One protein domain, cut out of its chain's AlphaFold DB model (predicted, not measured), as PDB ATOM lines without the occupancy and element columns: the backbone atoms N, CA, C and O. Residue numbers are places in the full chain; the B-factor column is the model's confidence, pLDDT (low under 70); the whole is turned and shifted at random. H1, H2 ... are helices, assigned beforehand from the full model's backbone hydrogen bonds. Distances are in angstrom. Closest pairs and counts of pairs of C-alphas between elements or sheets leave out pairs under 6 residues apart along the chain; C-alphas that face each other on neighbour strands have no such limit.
ATOM      1  N   ALA A  12      -1.214  55.688  40.420       63.19
ATOM      2  CA  ALA A  12      -0.372  54.645  41.018       63.19
ATOM      3  C   ALA A  12      -1.071  53.304  41.324       63.19
ATOM      4  O   ALA A  12      -0.507  52.273  40.990       63.19
ATOM      5  N   GLU A  13      -2.264  53.275  41.928       65.62
ATOM      6  CA  GLU A  13      -2.975  52.008  42.198       65.62
ATOM      7  C   GLU A  13      -3.549  51.389  40.926       65.62
ATOM      8  O   GLU A  13      -3.436  50.183  40.738       65.62
ATOM      9  N   LEU A  14      -4.092  52.207  40.020       69.88
ATOM     10  CA  LEU A  14      -4.559  51.757  38.707       69.88
ATOM     11  C   LEU A  14      -3.401  51.225  37.848       69.88
ATOM     12  O   LEU A  14      -3.539  50.191  37.204       69.88
ATOM     13  N   ASP A  15      -2.254  51.897  37.881       75.25
ATOM     14  CA  ASP A  15      -1.026  51.563  37.166       75.25
ATOM     15  C   ASP A  15      -0.404  50.301  37.764       75.25
ATOM     16  O   ASP A  15      -0.042  49.389  37.031       75.25
ATOM     17  N   VAL A  16      -0.311  50.206  39.094       78.75
ATOM     18  CA  VAL A  16       0.163  48.997  39.780       78.75
ATOM     19  C   VAL A  16      -0.776  47.833  39.489       78.75
ATOM     20  O   VAL A  16      -0.299  46.783  39.082       78.75
ATOM     21  N   ALA A  17      -2.093  48.000  39.621       78.00
ATOM     22  CA  ALA A  17      -3.057  46.946  39.320       78.00
ATOM     23  C   ALA A  17      -2.987  46.506  37.848       78.00
ATOM     24  O   ALA A  17      -2.985  45.309  37.570       78.00
ATOM     25  N   ALA A  18      -2.865  47.445  36.904       77.62
ATOM     26  CA  ALA A  18      -2.694  47.139  35.483       77.62
ATOM     27  C   ALA A  18      -1.398  46.360  35.213       77.62
ATOM     28  O   ALA A  18      -1.402  45.396  34.445       77.62
ATOM     29  N   ARG A  19      -0.301  46.738  35.874       77.06
ATOM     30  CA  ARG A  19       0.990  46.049  35.773       77.06
ATOM     31  C   ARG A  19       0.939  44.654  36.391       77.06
ATOM     32  O   ARG A  19       1.376  43.704  35.751       77.06
ATOM     33  N   LEU A  20       0.328  44.511  37.566       79.50
ATOM     34  CA  LEU A  20       0.118  43.221  38.229       79.50
ATOM     35  C   LEU A  20      -0.722  42.269  37.364       79.50
ATOM     36  O   LEU A  20      -0.331  41.123  37.170       79.50
ATOM     37  N   ILE A  21      -1.827  42.748  36.777       76.25
ATOM     38  CA  ILE A  21      -2.632  41.956  35.825       76.25
ATOM     39  C   ILE A  21      -1.805  41.559  34.594       76.25
ATOM     40  O   ILE A  21      -1.973  40.463  34.065       76.25
ATOM     41  N   SER A  22      -0.897  42.429  34.145       74.06
ATOM     42  CA  SER A  22      -0.016  42.156  33.001       74.06
ATOM     43  C   SER A  22       1.129  41.186  33.325       74.06
ATOM     44  O   SER A  22       1.889  40.833  32.426       74.06
ATOM     45  N   GLY A  23       1.245  40.732  34.578       68.31
ATOM     46  CA  GLY A  23       2.253  39.769  35.019       68.31
ATOM     47  C   GLY A  23       3.510  40.386  35.638       68.31
ATOM     48  O   GLY A  23       4.448  39.650  35.946       68.31
ATOM     49  N   ASP A  24       3.549  41.706  35.856       75.69
ATOM     50  CA  ASP A  24       4.649  42.326  36.595       75.69
ATOM     51  C   ASP A  24       4.644  41.858  38.055       75.69
ATOM     52  O   ASP A  24       3.597  41.680  38.680       75.69
ATOM     53  N   THR A  25       5.836  41.723  38.632       77.62
ATOM     54  CA  THR A  25       6.010  41.399  40.050       77.62
ATOM     55  C   THR A  25       6.694  42.547  40.782       77.62
ATOM     56  O   THR A  25       7.502  43.283  40.217       77.62
ATOM     57  N   TYR A  26       6.366  42.703  42.061       78.06
ATOM     58  CA  TYR A  26       6.946  43.694  42.954       78.06
ATOM     59  C   TYR A  26       7.481  43.017  44.209       78.06
ATOM     60  O   TYR A  26       6.836  42.144  44.790       78.06
ATOM     61  N   ARG A  27       8.621  43.488  44.720       80.56
ATOM     62  CA  ARG A  27       9.015  43.153  46.094       80.56
ATOM     63  C   ARG A  27       8.121  43.910  47.073       80.56
ATOM     64  O   ARG A  27       7.783  45.070  46.839       80.56
ATOM     65  N   LEU A  28       7.811  43.313  48.229       75.56
ATOM     66  CA  LEU A  28       6.932  43.930  49.236       75.56
ATOM     67  C   LEU A  28       7.376  45.352  49.632       75.56
ATOM     68  O   LEU A  28       6.547  46.245  49.790       75.56
ATOM     69  N   GLY A  29       8.686  45.573  49.783       74.38
ATOM     70  CA  GLY A  29       9.244  46.887  50.115       74.38
ATOM     71  C   GLY A  29       9.114  47.918  48.989       74.38
ATOM     72  O   GLY A  29       8.936  49.098  49.272       74.38
ATOM     73  N   GLU A  30       9.171  47.489  47.728       78.50
ATOM     74  CA  GLU A  30       9.003  48.356  46.554       78.50
ATOM     75  C   GLU A  30       7.538  48.731  46.380       78.50
ATOM     76  O   GLU A  30       7.225  49.911  46.272       78.50
ATOM     77  N   LEU A  31       6.637  47.753  46.490       79.19
ATOM     78  CA  LEU A  31       5.199  47.983  46.443       79.19
ATOM     79  C   LEU A  31       4.748  48.947  47.547       79.19
ATOM     80  O   LEU A  31       4.048  49.915  47.269       79.19
ATOM     81  N   LYS A  32       5.213  48.749  48.790       76.81
ATOM     82  CA  LYS A  32       4.928  49.676  49.897       76.81
ATOM     83  C   LYS A  32       5.418  51.093  49.604       76.81
ATOM     84  O   LYS A  32       4.695  52.037  49.893       76.81
ATOM     85  N   LYS A  33       6.615  51.254  49.029       76.44
ATOM     86  CA  LYS A  33       7.158  52.571  48.648       76.44
ATOM     87  C   LYS A  33       6.349  53.221  47.524       76.44
ATOM     88  O   LYS A  33       6.050  54.408  47.611       76.44
ATOM     89  N   THR A  34       5.972  52.451  46.504       73.31
ATOM     90  CA  THR A  34       5.145  52.919  45.385       73.31
ATOM     91  C   THR A  34       3.773  53.368  45.871       73.31
ATOM     92  O   THR A  34       3.332  54.458  45.513       73.31
ATOM     93  N   LEU A  35       3.141  52.579  46.742       70.69
ATOM     94  CA  LEU A  35       1.853  52.921  47.332       70.69
ATOM     95  C   LEU A  35       1.978  54.131  48.268       70.69
ATOM     96  O   LEU A  35       1.158  55.035  48.169       70.69
ATOM     97  N   ALA A  36       3.004  54.205  49.126       66.00
ATOM     98  CA  ALA A  36       3.195  55.268  50.127       66.00
ATOM     99  C   ALA A  36       3.643  56.636  49.568       66.00
ATOM    100  O   ALA A  36       3.830  57.575  50.342       66.00
ATOM    101  N   SER A  37       3.834  56.773  48.251       56.66
ATOM    102  CA  SER A  37       4.377  57.996  47.653       56.66
ATOM    103  C   SER A  37       3.442  59.219  47.848       56.66
ATOM    104  O   SER A  37       2.239  59.097  47.600       56.66
ATOM    105  N   ASP A  47     -16.257  55.596  46.274       72.38
ATOM    106  CA  ASP A  47     -17.214  54.845  45.467       72.38
ATOM    107  C   ASP A  47     -16.863  54.749  43.964       72.38
ATOM    108  O   ASP A  47     -17.734  54.395  43.174       72.38
ATOM    109  N   ASP A  48     -15.644  55.094  43.509       82.44
ATOM    110  CA  ASP A  48     -15.253  54.841  42.104       82.44
ATOM    111  C   ASP A  48     -14.949  53.341  41.891       82.44
ATOM    112  O   ASP A  48     -13.928  52.853  42.400       82.44
ATOM    113  N   PRO A  49     -15.735  52.608  41.069       86.12
ATOM    114  CA  PRO A  49     -15.558  51.166  40.883       86.12
ATOM    115  C   PRO A  49     -14.172  50.765  40.376       86.12
ATOM    116  O   PRO A  49     -13.706  49.659  40.647       86.12
ATOM    117  N   LYS A  50     -13.477  51.644  39.640       84.44
ATOM    118  CA  LYS A  50     -12.129  51.350  39.132       84.44
ATOM    119  C   LYS A  50     -11.082  51.391  40.236       84.44
ATOM    120  O   LYS A  50     -10.145  50.595  40.197       84.44
ATOM    121  N   ILE A  51     -11.235  52.306  41.191       83.19
ATOM    122  CA  ILE A  51     -10.330  52.432  42.336       83.19
ATOM    123  C   ILE A  51     -10.542  51.251  43.277       83.19
ATOM    124  O   ILE A  51      -9.581  50.549  43.576       83.19
ATOM    125  N   VAL A  52     -11.794  50.930  43.615       87.44
ATOM    126  CA  VAL A  52     -12.110  49.779  44.480       87.44
ATOM    127  C   VAL A  52     -11.632  48.458  43.864       87.44
ATOM    128  O   VAL A  52     -11.083  47.597  44.555       87.44
ATOM    129  N   ARG A  53     -11.735  48.312  42.538       90.06
ATOM    130  CA  ARG A  53     -11.155  47.169  41.819       90.06
ATOM    131  C   ARG A  53      -9.630  47.114  41.913       90.06
ATOM    132  O   ARG A  53      -9.069  46.037  42.116       90.06
ATOM    133  N   ALA A  54      -8.945  48.244  41.742       86.19
ATOM    134  CA  ALA A  54      -7.489  48.303  41.853       86.19
ATOM    135  C   ALA A  54      -7.014  47.969  43.273       86.19
ATOM    136  O   ALA A  54      -6.078  47.184  43.433       86.19
ATOM    137  N   GLU A  55      -7.703  48.483  44.294       87.25
ATOM    138  CA  GLU A  55      -7.462  48.137  45.697       87.25
ATOM    139  C   GLU A  55      -7.625  46.632  45.947       87.25
ATOM    140  O   GLU A  55      -6.776  46.027  46.608       87.25
ATOM    141  N   ALA A  56      -8.661  45.998  45.384       90.75
ATOM    142  CA  ALA A  56      -8.853  44.551  45.481       90.75
ATOM    143  C   ALA A  56      -7.676  43.766  44.877       90.75
ATOM    144  O   ALA A  56      -7.153  42.856  45.519       90.75
ATOM    145  N   ILE A  57      -7.201  44.150  43.688       89.69
ATOM    146  CA  ILE A  57      -6.059  43.506  43.012       89.69
ATOM    147  C   ILE A  57      -4.765  43.672  43.816       89.69
ATOM    148  O   ILE A  57      -4.031  42.705  44.024       89.69
ATOM    149  N   VAL A  58      -4.487  44.881  44.308       86.06
ATOM    150  CA  VAL A  58      -3.313  45.143  45.156       86.06
ATOM    151  C   VAL A  58      -3.391  44.342  46.459       86.06
ATOM    152  O   VAL A  58      -2.389  43.771  46.889       86.06
ATOM    153  N   SER A  59      -4.573  44.260  47.074       88.94
ATOM    154  CA  SER A  59      -4.791  43.499  48.309       88.94
ATOM    155  C   SER A  59      -4.579  42.001  48.099       88.94
ATOM    156  O   SER A  59      -3.922  41.367  48.924       88.94
ATOM    157  N   LEU A  60      -5.062  41.449  46.980       89.44
ATOM    158  CA  LEU A  60      -4.807  40.065  46.572       89.44
ATOM    159  C   LEU A  60      -3.307  39.788  46.455       89.44
ATOM    160  O   LEU A  60      -2.796  38.862  47.082       89.44
ATOM    161  N   TYR A  61      -2.586  40.646  45.736       86.06
ATOM    162  CA  TYR A  61      -1.144  40.497  45.555       86.06
ATOM    163  C   TYR A  61      -0.367  40.595  46.879       86.06
ATOM    164  O   TYR A  61       0.563  39.832  47.142       86.06
ATOM    165  N   LEU A  62      -0.767  41.509  47.768       85.06
ATOM    166  CA  LEU A  62      -0.186  41.619  49.106       85.06
ATOM    167  C   LEU A  62      -0.464  40.385  49.969       85.06
ATOM    168  O   LEU A  62       0.399  40.013  50.767       85.06
ATOM    169  N   ALA A  63      -1.642  39.775  49.840       87.19
ATOM    170  CA  ALA A  63      -1.979  38.545  50.544       87.19
ATOM    171  C   ALA A  63      -1.129  37.367  50.057       87.19
ATOM    172  O   ALA A  63      -0.605  36.622  50.883       87.19
ATOM    173  N   GLU A  64      -0.896  37.258  48.748       84.38
ATOM    174  CA  GLU A  64       0.009  36.257  48.172       84.38
ATOM    175  C   GLU A  64       1.450  36.433  48.672       84.38
ATOM    176  O   GLU A  64       2.052  35.479  49.162       84.38
ATOM    177  N   LEU A  65       1.981  37.663  48.645       83.06
ATOM    178  CA  LEU A  65       3.336  37.964  49.127       83.06
ATOM    179  C   LEU A  65       3.539  37.682  50.623       83.06
ATOM    180  O   LEU A  65       4.670  37.477  51.061       83.06
ATOM    181  N   LYS A  66       2.467  37.742  51.415       79.31
ATOM    182  CA  LYS A  66       2.501  37.546  52.869       79.31
ATOM    183  C   LYS A  66       2.037  36.160  53.308       79.31
ATOM    184  O   LYS A  66       2.032  35.913  54.517       79.31
ATOM    185  N   SER A  67       1.650  35.285  52.379       66.94
ATOM    186  CA  SER A  67       1.154  33.941  52.685       66.94
ATOM    187  C   SER A  67       2.108  33.223  53.654       66.94
ATOM    188  O   SER A  67       3.302  33.106  53.387       66.94
ATOM    189  N   GLY A  68       1.599  32.837  54.832       61.44
ATOM    190  CA  GLY A  68       2.369  32.200  55.914       61.44
ATOM    191  C   GLY A  68       3.019  33.132  56.953       61.44
ATOM    192  O   GLY A  68       3.606  32.635  57.907       61.44
ATOM    193  N   SER A  69       2.915  34.461  56.816       61.91
ATOM    194  CA  SER A  69       3.564  35.442  57.718       61.91
ATOM    195  C   SER A  69       2.631  36.509  58.309       61.91
ATOM    196  O   SER A  69       3.060  37.313  59.136       61.91
ATOM    197  N   SER A  70       1.363  36.559  57.886       71.12
ATOM    198  CA  SER A  70       0.398  37.564  58.346       71.12
ATOM    199  C   SER A  70      -1.024  37.007  58.327       71.12
ATOM    200  O   SER A  70      -1.601  36.823  57.256       71.12
ATOM    201  N   GLU A  71      -1.595  36.779  59.513       73.06
ATOM    202  CA  GLU A  71      -2.968  36.269  59.680       73.06
ATOM    203  C   GLU A  71      -4.036  37.236  59.131       73.06
ATOM    204  O   GLU A  71      -5.091  36.810  58.673       73.06
ATOM    205  N   GLU A  72      -3.752  38.541  59.090       82.00
ATOM    206  CA  GLU A  72      -4.714  39.560  58.644       82.00
ATOM    207  C   GLU A  72      -4.777  39.757  57.121       82.00
ATOM    208  O   GLU A  72      -5.717  40.376  56.615       82.00
ATOM    209  N   ALA A  73      -3.789  39.262  56.370       84.12
ATOM    210  CA  ALA A  73      -3.658  39.590  54.952       84.12
ATOM    211  C   ALA A  73      -4.763  38.953  54.087       84.12
ATOM    212  O   ALA A  73      -5.308  39.625  53.210       84.12
ATOM    213  N   LEU A  74      -5.134  37.698  54.365       87.56
ATOM    214  CA  LEU A  74      -6.199  36.994  53.638       87.56
ATOM    215  C   LEU A  74      -7.592  37.601  53.919       87.56
ATOM    216  O   LEU A  74      -8.262  37.963  52.949       87.56
ATOM    217  N   PRO A  75      -8.015  37.837  55.183       89.25
ATOM    218  CA  PRO A  75      -9.291  38.503  55.459       89.25
ATOM    219  C   PRO A  75      -9.387  39.926  54.892       89.25
ATOM    220  O   PRO A  75     -10.467  40.364  54.496       89.25
ATOM    221  N   ALA A  76      -8.278  40.674  54.855       88.81
ATOM    222  CA  ALA A  76      -8.257  42.008  54.257       88.81
ATOM    223  C   ALA A  76      -8.473  41.956  52.736       88.81
ATOM    224  O   ALA A  76      -9.299  42.709  52.217       88.81
ATOM    225  N   ALA A  77      -7.792  41.039  52.040       91.62
ATOM    226  CA  ALA A  77      -8.002  40.820  50.613       91.62
ATOM    227  C   ALA A  77      -9.433  40.358  50.313       91.62
ATOM    228  O   ALA A  77     -10.048  40.873  49.384       91.62
ATOM    229  N   GLU A  78     -10.001  39.469  51.132       93.25
ATOM    230  CA  GLU A  78     -11.385  39.018  50.955       93.25
ATOM    231  C   GLU A  78     -12.378  40.185  51.033       93.25
ATOM    232  O   GLU A  78     -13.241  40.323  50.163       93.25
ATOM    233  N   ARG A  79     -12.239  41.061  52.038       93.81
ATOM    234  CA  ARG A  79     -13.096  42.250  52.170       93.81
ATOM    235  C   ARG A  79     -12.977  43.179  50.963       93.81
ATOM    236  O   ARG A  79     -14.004  43.628  50.461       93.81
ATOM    237  N   ALA A  80     -11.758  43.435  50.486       92.31
ATOM    238  CA  ALA A  80     -11.528  44.295  49.326       92.31
ATOM    239  C   ALA A  80     -12.150  43.708  48.045       92.31
ATOM    240  O   ALA A  80     -12.827  44.411  47.299       92.31
ATOM    241  N   VAL A  81     -11.999  42.397  47.827       95.19
ATOM    242  CA  VAL A  81     -12.611  41.693  46.691       95.19
ATOM    243  C   VAL A  81     -14.137  41.759  46.750       95.19
ATOM    244  O   VAL A  81     -14.767  42.102  45.752       95.19
ATOM    245  N   ARG A  82     -14.747  41.504  47.916       95.81
ATOM    246  CA  ARG A  82     -16.206  41.615  48.093       95.81
ATOM    247  C   ARG A  82     -16.709  43.036  47.837       95.81
ATOM    248  O   ARG A  82     -17.705  43.198  47.139       95.81
ATOM    249  N   ALA A  83     -16.012  44.052  48.349       93.12
ATOM    250  CA  ALA A  83     -16.358  45.452  48.105       93.12
ATOM    251  C   ALA A  83     -16.307  45.799  46.607       93.12
ATOM    252  O   ALA A  83     -17.225  46.433  46.090       93.12
ATOM    253  N   SER A  84     -15.290  45.316  45.888       93.75
ATOM    254  CA  SER A  84     -15.207  45.503  44.437       93.75
ATOM    255  C   SER A  84     -16.317  44.767  43.687       93.75
ATOM    256  O   SER A  84     -16.877  45.326  42.747       93.75
ATOM    257  N   LEU A  85     -16.661  43.538  44.081       95.56
ATOM    258  CA  LEU A  85     -17.736  42.765  43.448       95.56
ATOM    259  C   LEU A  85     -19.123  43.375  43.687       95.56
ATOM    260  O   LEU A  85     -19.983  43.277  42.818       95.56
ATOM    261  N   MET A  86     -19.341  44.064  44.813       94.62
ATOM    262  CA  MET A  86     -20.576  44.826  45.041       94.62
ATOM    263  C   MET A  86     -20.761  45.969  44.032       94.62
ATOM    264  O   MET A  86     -21.895  46.310  43.708       94.62
ATOM    265  N   GLN A  87     -19.666  46.556  43.539       92.38
ATOM    266  CA  GLN A  87     -19.705  47.646  42.556       92.38
ATOM    267  C   GLN A  87     -19.585  47.147  41.110       92.38
ATOM    268  O   GLN A  87     -20.080  47.793  40.187       92.38
ATOM    269  N   ASN A  88     -18.934  46.003  40.904       91.44
ATOM    270  CA  ASN A  88     -18.774  45.361  39.607       91.44
ATOM    271  C   ASN A  88     -18.985  43.840  39.727       91.44
ATOM    272  O   ASN A  88     -18.009  43.086  39.801       91.44
ATOM    273  N   PRO A  89     -20.245  43.368  39.715       93.88
ATOM    274  CA  PRO A  89     -20.555  41.950  39.872       93.88
ATOM    275  C   PRO A  89     -20.173  41.113  38.647       93.88
ATOM    276  O   PRO A  89     -20.278  39.895  38.705       93.88
TER     277      PRO A  89
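Overview. This is residues 12 to 37 and 47 to 89 of the 224 residues of an uncharacterized protein of Bradyrhizobium sp. CIR18 (UniProt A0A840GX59). Two long helices, H3 and H4, form a hairpin side by side; the shorter H1 crosses H3 on the side away from H4, and short H2 lies near H3's last residues. The printed part has 69 residues with four named helices, H1 to H4 in chain order, and is all helix. It is compact, radius of gyration of the C-alphas 11.7 A, spanning 30 by 26 by 22 A.

Along the chain. Find C-alpha 12 at (-0.372, 54.645, 41.018), where H1, residues 12 to 21, begins. Next comes H2, residues 28 to 35. H3, residues 49 to 66, measures 25.6 A. H4, residues 73 to 87, measures 21.8 A and ends at C-alpha 87, (-19.705, 47.646, 42.556).

Arrangement. H1 touches H3 at a steep tilt of 63 degrees; the closest C-alphas, of Ala 17 and Ala 54, are 5.3 A apart. H1 and H2 only just touch, with 3 pairs of C-alphas within 8 A, the closest being Ala 12 and Leu 35 at 6.9 A. H2 is close to H3 but not clearly touching. In the hairpin, H3 and H4 touch at a shallow tilt of 18 degrees, opposite ways, closest at C-alphas 56 and 80, 4.7 A. H1 and H2 are apart from H4. Every O i to N i+4 pair is within hydrogen-bond range in H1, H2 and H3, and 10 of 11 in H4.

Size, cuts and confidence. The farthest C-alphas, of Gly 29 and Pro 89, are 31.9 A apart. Residues 38 to 46 are not printed; C-alphas 37 and 47 stand 21.9 A apart. Links H1 to H2 and H3 to H4 are short. pLDDT is under 70 at residues 12 to 14, 23, 36 to 37 and 67 to 69.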